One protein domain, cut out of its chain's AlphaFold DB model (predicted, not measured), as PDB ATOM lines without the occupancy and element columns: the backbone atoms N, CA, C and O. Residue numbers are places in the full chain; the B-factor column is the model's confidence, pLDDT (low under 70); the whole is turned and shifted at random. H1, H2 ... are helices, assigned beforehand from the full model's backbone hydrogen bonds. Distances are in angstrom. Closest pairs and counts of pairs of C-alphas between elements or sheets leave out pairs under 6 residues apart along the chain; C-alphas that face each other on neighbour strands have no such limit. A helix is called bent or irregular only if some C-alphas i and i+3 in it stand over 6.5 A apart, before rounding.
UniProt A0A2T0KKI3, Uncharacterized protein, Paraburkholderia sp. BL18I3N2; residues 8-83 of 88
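What this domain is: This is residues 8 to 83 of the 88 residues of an uncharacterized protein of Paraburkholderia sp. BL18I3N2 (UniProt A0A2T0KKI3). A small, loose cluster of three short helices, H1, H2 and H3, sits at one end of a wide open loop of chain. From H3 the loop runs out through H4 to a far tip near Lys 64, then folds back through a long stretch without a named element to the short helix H5, which stands free of the cluster. The printed part has 76 residues with five named helices, H1 to H5 in that order, and no named strand; the class is all helix. The whole is only just loose, close to extended, with a radius of gyration of the C-alphas of 16.7 A, and it is elongated, spanning 49 by 30 by 24 A.

Where its parts are: H1, residues 8 to 16, begins at C-alpha 8 at (168.602, 143.930, 203.109) and is 12.4 A long from first to last C-alpha. H2 is residues 23 to 29, 10.0 A. H3 is residues 35 to 44, 14.4 A. H4, residues 49 to 59, is the longest helix by residues and measures 16.1 A; its C-alpha 49 is at (153.197, 145.393, 207.367). It is irregular, with C-alphas 55 and 58 7.4 A apart. H5, residues 78 to 82, is 9.0 A long and ends at C-alpha 82 at (150.301, 133.673, 185.689). It too is irregular, with C-alphas 78 and 81 7.3 A apart.

How they stand to each other: H1 and H2 are close but not clearly touching; their closest C-alphas, those of Tyr 13 and Phe 26, are 6.9 A apart. Their lines are about perpendicular, at 85 degrees. H2 and H3 touch, their closest C-alphas being those of Ala 27 and Gln 35, 5.3 A apart. They run opposite ways at a steep tilt of 55 degrees. H1 and H3 are apart. H4 touches no helix and is apart from H3, which comes before it, and from H5, which follows it. H5 is also apart from H1, H2 and H3. In H1, H2 and H3 every O i to N i+4 pair is within hydrogen-bond range; in H4 it is 5 of 7, and in H5 0 of 1, with 1 of 2 O i to N i+3 pairs within range.

The domain as a whole: The two C-alphas farthest apart, those of Asp 36 and Lys 64, are 49.6 A apart, while Leu 8 and Ile 83, the first and last printed residues, have C-alphas 23.6 A apart. The links from H2 to H3 and from H3 to H4 are tight, that from H1 to H2 is short, and that from H4 to H5, residues 60 to 77, is long. Residues 43 to 83 stand free, H4 and H5 among them. The printed part has no cut. Its mean pLDDT is 89.9, and no printed residue is under 70.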
ATOM      1  N   LEU A   8     167.864 142.722 203.472       90.69
ATOM      2  CA  LEU A   8     168.602 143.930 203.109       90.69
ATOM      3  C   LEU A   8     168.913 143.959 201.610       90.69
ATOM      4  O   LEU A   8     168.643 144.976 200.981       90.69
ATOM      5  N   ASP A   9     169.386 142.843 201.040       91.94
ATOM      6  CA  ASP A   9     169.650 142.750 199.596       91.94
ATOM      7  C   ASP A   9     168.368 143.048 198.791       91.94
ATOM      8  O   ASP A   9     168.389 143.808 197.825       91.94
ATOM      9  N   TYR A  10     167.224 142.495 199.219       91.25
ATOM     10  CA  TYR A  10     165.942 142.731 198.552       91.25
ATOM     11  C   TYR A  10     165.455 144.182 198.695       91.25
ATOM     12  O   TYR A  10     165.010 144.777 197.718       91.25
ATOM     13  N   CYS A  11     165.579 144.784 199.882       89.56
ATOM     14  CA  CYS A  11     165.262 146.199 200.092       89.56
ATOM     15  C   CYS A  11     166.135 147.114 199.227       89.56
ATOM     16  O   CYS A  11     165.614 148.039 198.609       89.56
ATOM     17  N   GLN A  12     167.442 146.853 199.156       90.38
ATOM     18  CA  GLN A  12     168.367 147.617 198.318       90.38
ATOM     19  C   GLN A  12     167.993 147.511 196.841       90.38
ATOM     20  O   GLN A  12     167.917 148.536 196.172       90.38
ATOM     21  N   TYR A  13     167.674 146.308 196.360       91.69
ATOM     22  CA  TYR A  13     167.183 146.108 194.999       91.69
ATOM     23  C   TYR A  13     165.910 146.919 194.712       91.69
ATOM     24  O   TYR A  13     165.853 147.651 193.727       91.69
ATOM     25  N   LEU A  14     164.906 146.861 195.595       90.19
ATOM     26  CA  LEU A  14     163.666 147.627 195.419       90.19
ATOM     27  C   LEU A  14     163.903 149.145 195.380       90.19
ATOM     28  O   LEU A  14     163.205 149.841 194.645       90.19
ATOM     29  N   LEU A  15     164.881 149.651 196.137       90.25
ATOM     30  CA  LEU A  15     165.236 151.073 196.147       90.25
ATOM     31  C   LEU A  15     165.902 151.531 194.842       90.25
ATOM     32  O   LEU A  15     165.677 152.662 194.417       90.25
ATOM     33  N   VAL A  16     166.714 150.680 194.209       90.06
ATOM     34  CA  VAL A  16     167.468 151.037 192.989       90.06
ATOM     35  C   VAL A  16     166.755 150.656 191.688       90.06
ATOM     36  O   VAL A  16     167.127 151.154 190.627       90.06
ATOM     37  N   SER A  17     165.711 149.827 191.754       88.62
ATOM     38  CA  SER A  17     164.953 149.344 190.590       88.62
ATOM     39  C   SER A  17     163.487 149.798 190.622       88.62
ATOM     40  O   SER A  17     162.597 148.959 190.715       88.62
ATOM     41  N   PRO A  18     163.186 151.105 190.502       78.00
ATOM     42  CA  PRO A  18     161.843 151.657 190.731       78.00
ATOM     43  C   PRO A  18     160.788 151.264 189.682       78.00
ATOM     44  O   PRO A  18     159.597 151.418 189.929       78.00
ATOM     45  N   MET A  19     161.211 150.793 188.501       83.06
ATOM     46  CA  MET A  19     160.318 150.532 187.358       83.06
ATOM     47  C   MET A  19     160.160 149.048 187.022       83.06
ATOM     48  O   MET A  19     159.152 148.652 186.438       83.06
ATOM     49  N   ASN A  20     161.155 148.220 187.343       84.19
ATOM     50  CA  ASN A  20     161.162 146.804 186.998       84.19
ATOM     51  C   ASN A  20     161.512 145.979 188.231       84.19
ATOM     52  O   ASN A  20     162.649 145.997 188.686       84.19
ATOM     53  N   HIS A  21     160.528 145.234 188.727       82.12
ATOM     54  CA  HIS A  21     160.662 144.366 189.896       82.12
ATOM     55  C   HIS A  21     160.585 142.876 189.526       82.12
ATOM     56  O   HIS A  21     160.221 142.039 190.358       82.12
ATOM     57  N   ALA A  22     160.846 142.523 188.262       86.12
ATOM     58  CA  ALA A  22     160.871 141.130 187.836       86.12
ATOM     59  C   ALA A  22     162.012 140.366 188.533       86.12
ATOM     60  O   ALA A  22     163.117 140.877 188.682       86.12
ATOM     61  N   LEU A  23     161.779 139.102 188.904       85.38
ATOM     62  CA  LEU A  23     162.807 138.290 189.577       85.38
ATOM     63  C   LEU A  23     164.031 138.024 188.696       85.38
ATOM     64  O   LEU A  23     165.127 137.851 189.219       85.38
ATOM     65  N   THR A  24     163.842 137.994 187.376       87.00
ATOM     66  CA  THR A  24     164.936 137.929 186.402       87.00
ATOM     67  C   THR A  24     165.771 139.198 186.454       87.00
ATOM     68  O   THR A  24     166.978 139.113 186.602       87.00
ATOM     69  N   ASN A  25     165.125 140.367 186.478       89.56
ATOM     70  CA  ASN A  25     165.824 141.635 186.641       89.56
ATOM     71  C   ASN A  25     166.613 141.665 187.959       89.56
ATOM     72  O   ASN A  25     167.770 142.064 187.951       89.56
ATOM     73  N   PHE A  26     166.046 141.172 189.062       89.88
ATOM     74  CA  PHE A  26     166.785 141.066 190.322       89.88
ATOM     75  C   PHE A  26     168.009 140.142 190.211       89.88
ATOM     76  O   PHE A  26     169.096 140.514 190.646       89.88
ATOM     77  N   ALA A  27     167.857 138.970 189.591       88.88
ATOM     78  CA  ALA A  27     168.963 138.039 189.374       88.88
ATOM     79  C   ALA A  27     170.061 138.619 188.461       88.88
ATOM     80  O   ALA A  27     171.237 138.378 188.706       88.88
ATOM     81  N   ASP A  28     169.690 139.412 187.455       87.44
ATOM     82  CA  ASP A  28     170.630 140.023 186.509       87.44
ATOM     83  C   ASP A  28     171.470 141.149 187.141       87.44
ATOM     84  O   ASP A  28     172.552 141.457 186.649       87.44
ATOM     85  N   HIS A  29     170.975 141.782 188.212       85.81
ATOM     86  CA  HIS A  29     171.607 142.959 188.832       85.81
ATOM     87  C   HIS A  29     172.334 142.653 190.148       85.81
ATOM     88  O   HIS A  29     172.959 143.549 190.715       85.81
ATOM     89  N   VAL A  30     172.268 141.415 190.646       82.25
ATOM     90  CA  VAL A  30     173.010 140.992 191.839       82.25
ATOM     91  C   VAL A  30     173.863 139.781 191.506       82.25
ATOM     92  O   VAL A  30     173.376 138.650 191.440       82.25
ATOM     93  N   GLU A  31     175.161 140.035 191.332       72.00
ATOM     94  CA  GLU A  31     176.159 138.981 191.177       72.00
ATOM     95  C   GLU A  31     176.038 137.981 192.341       72.00
ATOM     96  O   GLU A  31     175.765 138.350 193.484       72.00
ATOM     97  N   GLU A  32     176.208 136.690 192.036       82.69
ATOM     98  CA  GLU A  32     176.115 135.550 192.967       82.69
ATOM     99  C   GLU A  32     174.703 135.049 193.334       82.69
ATOM    100  O   GLU A  32     174.591 133.991 193.968       82.69
ATOM    101  N   MET A  33     173.622 135.725 192.925       87.06
ATOM    102  CA  MET A  33     172.247 135.267 193.175       87.06
ATOM    103  C   MET A  33     171.609 134.643 191.933       87.06
ATOM    104  O   MET A  33     171.745 135.126 190.818       87.06
ATOM    105  N   SER A  34     170.866 133.550 192.125       88.25
ATOM    106  CA  SER A  34     170.077 132.934 191.049       88.25
ATOM    107  C   SER A  34     168.597 133.261 191.208       88.25
ATOM    108  O   SER A  34     168.102 133.389 192.332       88.25
ATOM    109  N   GLN A  35     167.863 133.296 190.093       87.56
ATOM    110  CA  GLN A  35     166.406 133.462 190.098       87.56
ATOM    111  C   GLN A  35     165.710 132.436 191.011       87.56
ATOM    112  O   GLN A  35     164.776 132.778 191.730       87.56
ATOM    113  N   ASP A  36     166.191 131.191 191.042       89.44
ATOM    114  CA  ASP A  36     165.660 130.127 191.902       89.44
ATOM    115  C   ASP A  36     165.958 130.366 193.400       89.44
ATOM    116  O   ASP A  36     165.119 130.119 194.270       89.44
ATOM    117  N   ALA A  37     167.135 130.905 193.743       90.81
ATOM    118  CA  ALA A  37     167.434 131.327 195.115       90.81
ATOM    119  C   ALA A  37     166.519 132.476 195.573       90.81
ATOM    120  O   ALA A  37     166.007 132.440 196.693       90.81
ATOM    121  N   ILE A  38     166.257 133.444 194.692       91.00
ATOM    122  CA  ILE A  38     165.333 134.561 194.933       91.00
ATOM    123  C   ILE A  38     163.893 134.065 195.088       91.00
ATOM    124  O   ILE A  38     163.214 134.442 196.043       91.00
ATOM    125  N   ASN A  39     163.437 133.172 194.207       90.12
ATOM    126  CA  ASN A  39     162.098 132.590 194.276       90.12
ATOM    127  C   ASN A  39     161.891 131.863 195.617       90.12
ATOM    128  O   ASN A  39     160.919 132.112 196.328       90.12
ATOM    129  N   ARG A  40     162.857 131.031 196.034       90.75
ATOM    130  CA  ARG A  40     162.823 130.351 197.341       90.75
ATOM    131  C   ARG A  40     162.874 131.312 198.524       90.75
ATOM    132  O   ARG A  40     162.210 131.052 199.525       90.75
ATOM    133  N   PHE A  41     163.641 132.397 198.438       92.31
ATOM    134  CA  PHE A  41     163.650 133.435 199.467       92.31
ATOM    135  C   PHE A  41     162.255 134.055 199.622       92.31
ATOM    136  O   PHE A  41     161.689 133.994 200.712       92.31
ATOM    137  N   LEU A  42     161.651 134.531 198.531       90.69
ATOM    138  CA  LEU A  42     160.336 135.180 198.559       90.69
ATOM    139  C   LEU A  42     159.190 134.237 198.958       90.69
ATOM    140  O   LEU A  42     158.234 134.690 199.578       90.69
ATOM    141  N   ARG A  43     159.283 132.932 198.654       89.38
ATOM    142  CA  ARG A  43     158.301 131.925 199.113       89.38
ATOM    143  C   ARG A  43     158.285 131.759 200.633       89.38
ATOM    144  O   ARG A  43     157.232 131.494 201.203       89.38
ATOM    145  N   ASN A  44     159.447 131.858 201.274       89.88
ATOM    146  CA  ASN A  44     159.610 131.517 202.690       89.88
ATOM    147  C   ASN A  44     159.645 132.743 203.610       89.88
ATOM    148  O   ASN A  44     159.403 132.623 204.812       89.88
ATOM    149  N   GLU A  45     159.973 133.914 203.070       89.62
ATOM    150  CA  GLU A  45     160.145 135.132 203.848       89.62
ATOM    151  C   GLU A  45     158.797 135.773 204.221       89.62
ATOM    152  O   GLU A  45     157.932 135.997 203.374       89.62
ATOM    153  N   LYS A  46     158.622 136.123 205.502       88.38
ATOM    154  CA  LYS A  46     157.412 136.799 205.998       88.38
ATOM    155  C   LYS A  46     157.669 138.294 206.177       88.38
ATOM    156  O   LYS A  46     158.060 138.746 207.252       88.38
ATOM    157  N   MET A  47     157.403 139.067 205.128       87.81
ATOM    158  CA  MET A  47     157.466 140.534 205.146       87.81
ATOM    159  C   MET A  47     156.097 141.115 205.511       87.81
ATOM    160  O   MET A  47     155.263 141.378 204.649       87.81
ATOM    161  N   THR A  48     155.831 141.254 206.811       91.00
ATOM    162  CA  THR A  48     154.540 141.766 207.303       91.00
ATOM    163  C   THR A  48     154.508 143.300 207.333       91.00
ATOM    164  O   THR A  48     155.547 143.915 207.578       91.00
ATOM    165  N   PRO A  49     153.330 143.941 207.195       89.44
ATOM    166  CA  PRO A  49     153.197 145.393 207.367       89.44
ATOM    167  C   PRO A  49     153.676 145.892 208.736       89.44
ATOM    168  O   PRO A  49     154.203 146.995 208.853       89.44
ATOM    169  N   ARG A  50     153.555 145.053 209.775       94.00
ATOM    170  CA  ARG A  50     154.049 145.365 211.119       94.00
ATOM    171  C   ARG A  50     155.552 145.646 211.129       94.00
ATOM    172  O   ARG A  50     155.986 146.550 211.833       94.00
ATOM    173  N   LEU A  51     156.312 144.934 210.294       91.56
ATOM    174  CA  LEU A  51     157.749 145.141 210.151       91.56
ATOM    175  C   LEU A  51     158.064 146.566 209.680       91.56
ATOM    176  O   LEU A  51     159.015 147.166 210.165       91.56
ATOM    177  N   VAL A  52     157.259 147.124 208.770       90.69
ATOM    178  CA  VAL A  52     157.417 148.513 208.313       90.69
ATOM    179  C   VAL A  52     157.166 149.463 209.478       90.69
ATOM    180  O   VAL A  52     158.031 150.274 209.790       90.69
ATOM    181  N   TRP A  53     156.032 149.309 210.168       94.25
ATOM    182  CA  TRP A  53     155.671 150.155 211.308       94.25
ATOM    183  C   TRP A  53     156.753 150.186 212.393       94.25
ATOM    184  O   TRP A  53     157.144 151.264 212.839       94.25
ATOM    185  N   ASP A  54     157.275 149.019 212.775       94.75
ATOM    186  CA  ASP A  54     158.303 148.909 213.813       94.75
ATOM    187  C   ASP A  54     159.612 149.630 213.428       94.75
ATOM    188  O   ASP A  54     160.320 150.097 214.316       94.75
ATOM    189  N   ASN A  55     159.912 149.782 212.130       91.81
ATOM    190  CA  ASN A  55     161.109 150.485 211.642       91.81
ATOM    191  C   ASN A  55     160.904 151.993 211.406       91.81
ATOM    192  O   ASN A  55     161.873 152.750 211.459       91.81
ATOM    193  N   VAL A  56     159.676 152.443 211.117       93.75
ATOM    194  CA  VAL A  56     159.421 153.841 210.709       93.75
ATOM    195  C   VAL A  56     158.770 154.700 211.786       93.75
ATOM    196  O   VAL A  56     158.837 155.919 211.692       93.75
ATOM    197  N   ARG A  57     158.155 154.108 212.819       94.56
ATOM    198  CA  ARG A  57     157.373 154.854 213.824       94.56
ATOM    199  C   ARG A  57     158.141 155.989 214.508       94.56
ATOM    200  O   ARG A  57     157.566 157.047 214.726       94.56
ATOM    201  N   GLU A  58     159.427 155.796 214.796       95.62
ATOM    202  CA  GLU A  58     160.272 156.811 215.446       95.62
ATOM    203  C   GLU A  58     160.692 157.937 214.480       95.62
ATOM    204  O   GLU A  58     161.180 158.976 214.910       95.62
ATOM    205  N   GLN A  59     160.486 157.754 213.170       95.12
ATOM    206  CA  GLN A  59     160.737 158.770 212.142       95.12
ATOM    207  C   GLN A  59     159.525 159.693 211.932       95.12
ATOM    208  O   GLN A  59     159.626 160.701 211.235       95.12
ATOM    209  N   ILE A  60     158.367 159.360 212.516       92.88
ATOM    210  CA  ILE A  60     157.143 160.152 212.390       92.88
ATOM    211  C   ILE A  60     157.225 161.337 213.356       92.88
ATOM    212  O   ILE A  60     157.006 161.203 214.560       92.88
ATOM    213  N   ALA A  61     157.519 162.519 212.817       92.62
ATOM    214  CA  ALA A  61     157.542 163.757 213.584       92.62
ATOM    215  C   ALA A  61     156.113 164.253 213.857       92.62
ATOM    216  O   ALA A  61     155.442 164.788 212.973       92.62
ATOM    217  N   ALA A  62     155.639 164.080 215.091       90.75
ATOM    218  CA  ALA A  62     154.359 164.634 215.513       90.75
ATOM    219  C   ALA A  62     154.434 166.167 215.576       90.75
ATOM    220  O   ALA A  62     155.344 166.734 216.183       90.75
ATOM    221  N   HIS A  63     153.451 166.838 214.984       95.38
ATOM    222  CA  HIS A  63     153.336 168.292 215.018       95.38
ATOM    223  C   HIS A  63     151.922 168.690 215.433       95.38
ATOM    224  O   HIS A  63     150.952 168.049 215.030       95.38
ATOM    225  N   LYS A  64     151.796 169.766 216.217       95.62
ATOM    226  CA  LYS A  64     150.499 170.244 216.729       95.62
ATOM    227  C   LYS A  64     149.511 170.592 215.609       95.62
ATOM    228  O   LYS A  64     148.311 170.432 215.779       95.62
ATOM    229  N   GLU A  65     150.033 171.064 214.484       96.62
ATOM    230  CA  GLU A  65     149.263 171.427 213.284       96.62
ATOM    231  C   GLU A  65     149.296 170.328 212.209       96.62
ATOM    232  O   GLU A  65     148.868 170.544 211.080       96.62
ATOM    233  N   GLY A  66     149.847 169.154 212.532       94.62
ATOM    234  CA  GLY A  66     149.900 168.026 211.612       94.62
ATOM    235  C   GLY A  66     148.521 167.401 211.403       94.62
ATOM    236  O   GLY A  66     147.693 167.354 212.313       94.62
ATOM    237  N   CYS A  67     148.293 166.869 210.207       94.25
ATOM    238  CA  CYS A  67     147.120 166.070 209.880       94.25
ATOM    239  C   CYS A  67     147.543 164.688 209.372       94.25
ATOM    240  O   CYS A  67     148.644 164.505 208.853       94.25
ATOM    241  N   ILE A  68     146.663 163.702 209.537       92.62
ATOM    242  CA  ILE A  68     146.840 162.372 208.954       92.62
ATOM    243  C   ILE A  68     146.073 162.357 207.636       92.62
ATOM    244  O   ILE A  68     144.852 162.509 207.633       92.62
ATOM    245  N   ALA A  69     146.785 162.167 206.528       93.06
ATOM    246  CA  ALA A  69     146.163 161.845 205.253       93.06
ATOM    247  C   ALA A  69     145.807 160.354 205.243       93.06
ATOM    248  O   ALA A  69     146.669 159.505 205.484       93.06
ATOM    249  N   PHE A  70     144.539 160.049 204.989       94.38
ATOM    250  CA  PHE A  70     144.050 158.686 204.846       94.38
ATOM    251  C   PHE A  70     143.424 158.529 203.466       94.38
ATOM    252  O   PHE A  70     142.634 159.373 203.050       94.38
ATOM    253  N   ASP A  71     143.795 157.451 202.790       95.88
ATOM    254  CA  ASP A  71     143.308 157.069 201.471       95.88
ATOM    255  C   ASP A  71     143.294 155.539 201.393       95.88
ATOM    256  O   ASP A  71     144.048 154.867 202.112       95.88
ATOM    257  N   ASP A  72     142.447 154.980 200.539       94.69
ATOM    258  CA  ASP A  72     142.396 153.554 200.259       94.69
ATOM    259  C   ASP A  72     142.848 153.257 198.828       94.69
ATOM    260  O   ASP A  72     142.664 154.024 197.890       94.69
ATOM    261  N   THR A  73     143.506 152.113 198.644       92.94
ATOM    262  CA  THR A  73     143.981 151.704 197.323       92.94
ATOM    263  C   THR A  73     143.676 150.240 197.065       92.94
ATOM    264  O   THR A  73     143.791 149.390 197.952       92.94
ATOM    265  N   ILE A  74     143.313 149.936 195.820       94.06
ATOM    266  CA  ILE A  74     143.103 148.572 195.346       94.06
ATOM    267  C   ILE A  74     144.293 148.191 194.475       94.06
ATOM    268  O   ILE A  74     144.454 148.671 193.355       94.06
ATOM    269  N   ILE A  75     145.112 147.264 194.970       90.88
ATOM    270  CA  ILE A  75     146.163 146.651 194.158       90.88
ATOM    271  C   ILE A  75     145.525 145.534 193.335       90.88
ATOM    272  O   ILE A  75     145.394 144.402 193.807       90.88
ATOM    273  N   ASN A  76     145.128 145.850 192.100       91.62
ATOM    274  CA  ASN A  76     144.629 144.844 191.171       91.62
ATOM    275  C   ASN A  76     145.767 143.878 190.775       91.62
ATOM    276  O   ASN A  76     146.818 144.290 190.283       91.62
ATOM    277  N   LYS A  77     145.548 142.576 190.991       88.56
ATOM    278  CA  LYS A  77     146.468 141.499 190.616       88.56
ATOM    279  C   LYS A  77     145.774 140.419 189.788       88.56
ATOM    280  O   LYS A  77     146.029 139.231 189.996       88.56
ATOM    281  N   ASP A  78     144.942 140.810 188.827       89.88
ATOM    282  CA  ASP A  78     144.212 139.883 187.953       89.88
ATOM    283  C   ASP A  78     145.133 138.880 187.252       89.88
ATOM    284  O   ASP A  78     144.775 137.719 187.103       89.88
ATOM    285  N   PHE A  79     146.366 139.267 186.908       88.00
ATOM    286  CA  PHE A  79     147.358 138.384 186.279       88.00
ATOM    287  C   PHE A  79     148.192 137.550 187.259       88.00
ATOM    288  O   PHE A  79     149.095 136.831 186.831       88.00
ATOM    289  N   SER A  80     147.908 137.601 188.561       86.69
ATOM    290  CA  SER A  80     148.661 136.844 189.574       86.69
ATOM    291  C   SER A  80     148.643 135.338 189.318       86.69
ATOM    292  O   SER A  80     149.656 134.678 189.518       86.69
ATOM    293  N   HIS A  81     147.558 134.805 188.750       87.19
ATOM    294  CA  HIS A  81     147.464 133.407 188.321       87.19
ATOM    295  C   HIS A  81     148.534 133.005 187.289       87.19
ATOM    296  O   HIS A  81     148.802 131.820 187.113       87.19
ATOM    297  N   LYS A  82     149.184 133.955 186.604       86.44
ATOM    298  CA  LYS A  82     150.301 133.673 185.689       86.44
ATOM    299  C   LYS A  82     151.646 133.569 186.409       86.44
ATOM    300  O   LYS A  82     152.560 132.973 185.850       86.44
ATOM    301  N   ILE A  83     151.751 134.082 187.631       84.81
ATOM    302  CA  ILE A  83     152.984 134.148 188.414       84.81
ATOM    303  C   ILE A  83     153.102 132.883 189.268       84.81
ATOM    304  O   ILE A  83     152.367 132.696 190.234       84.81
TER     305      ILE A  83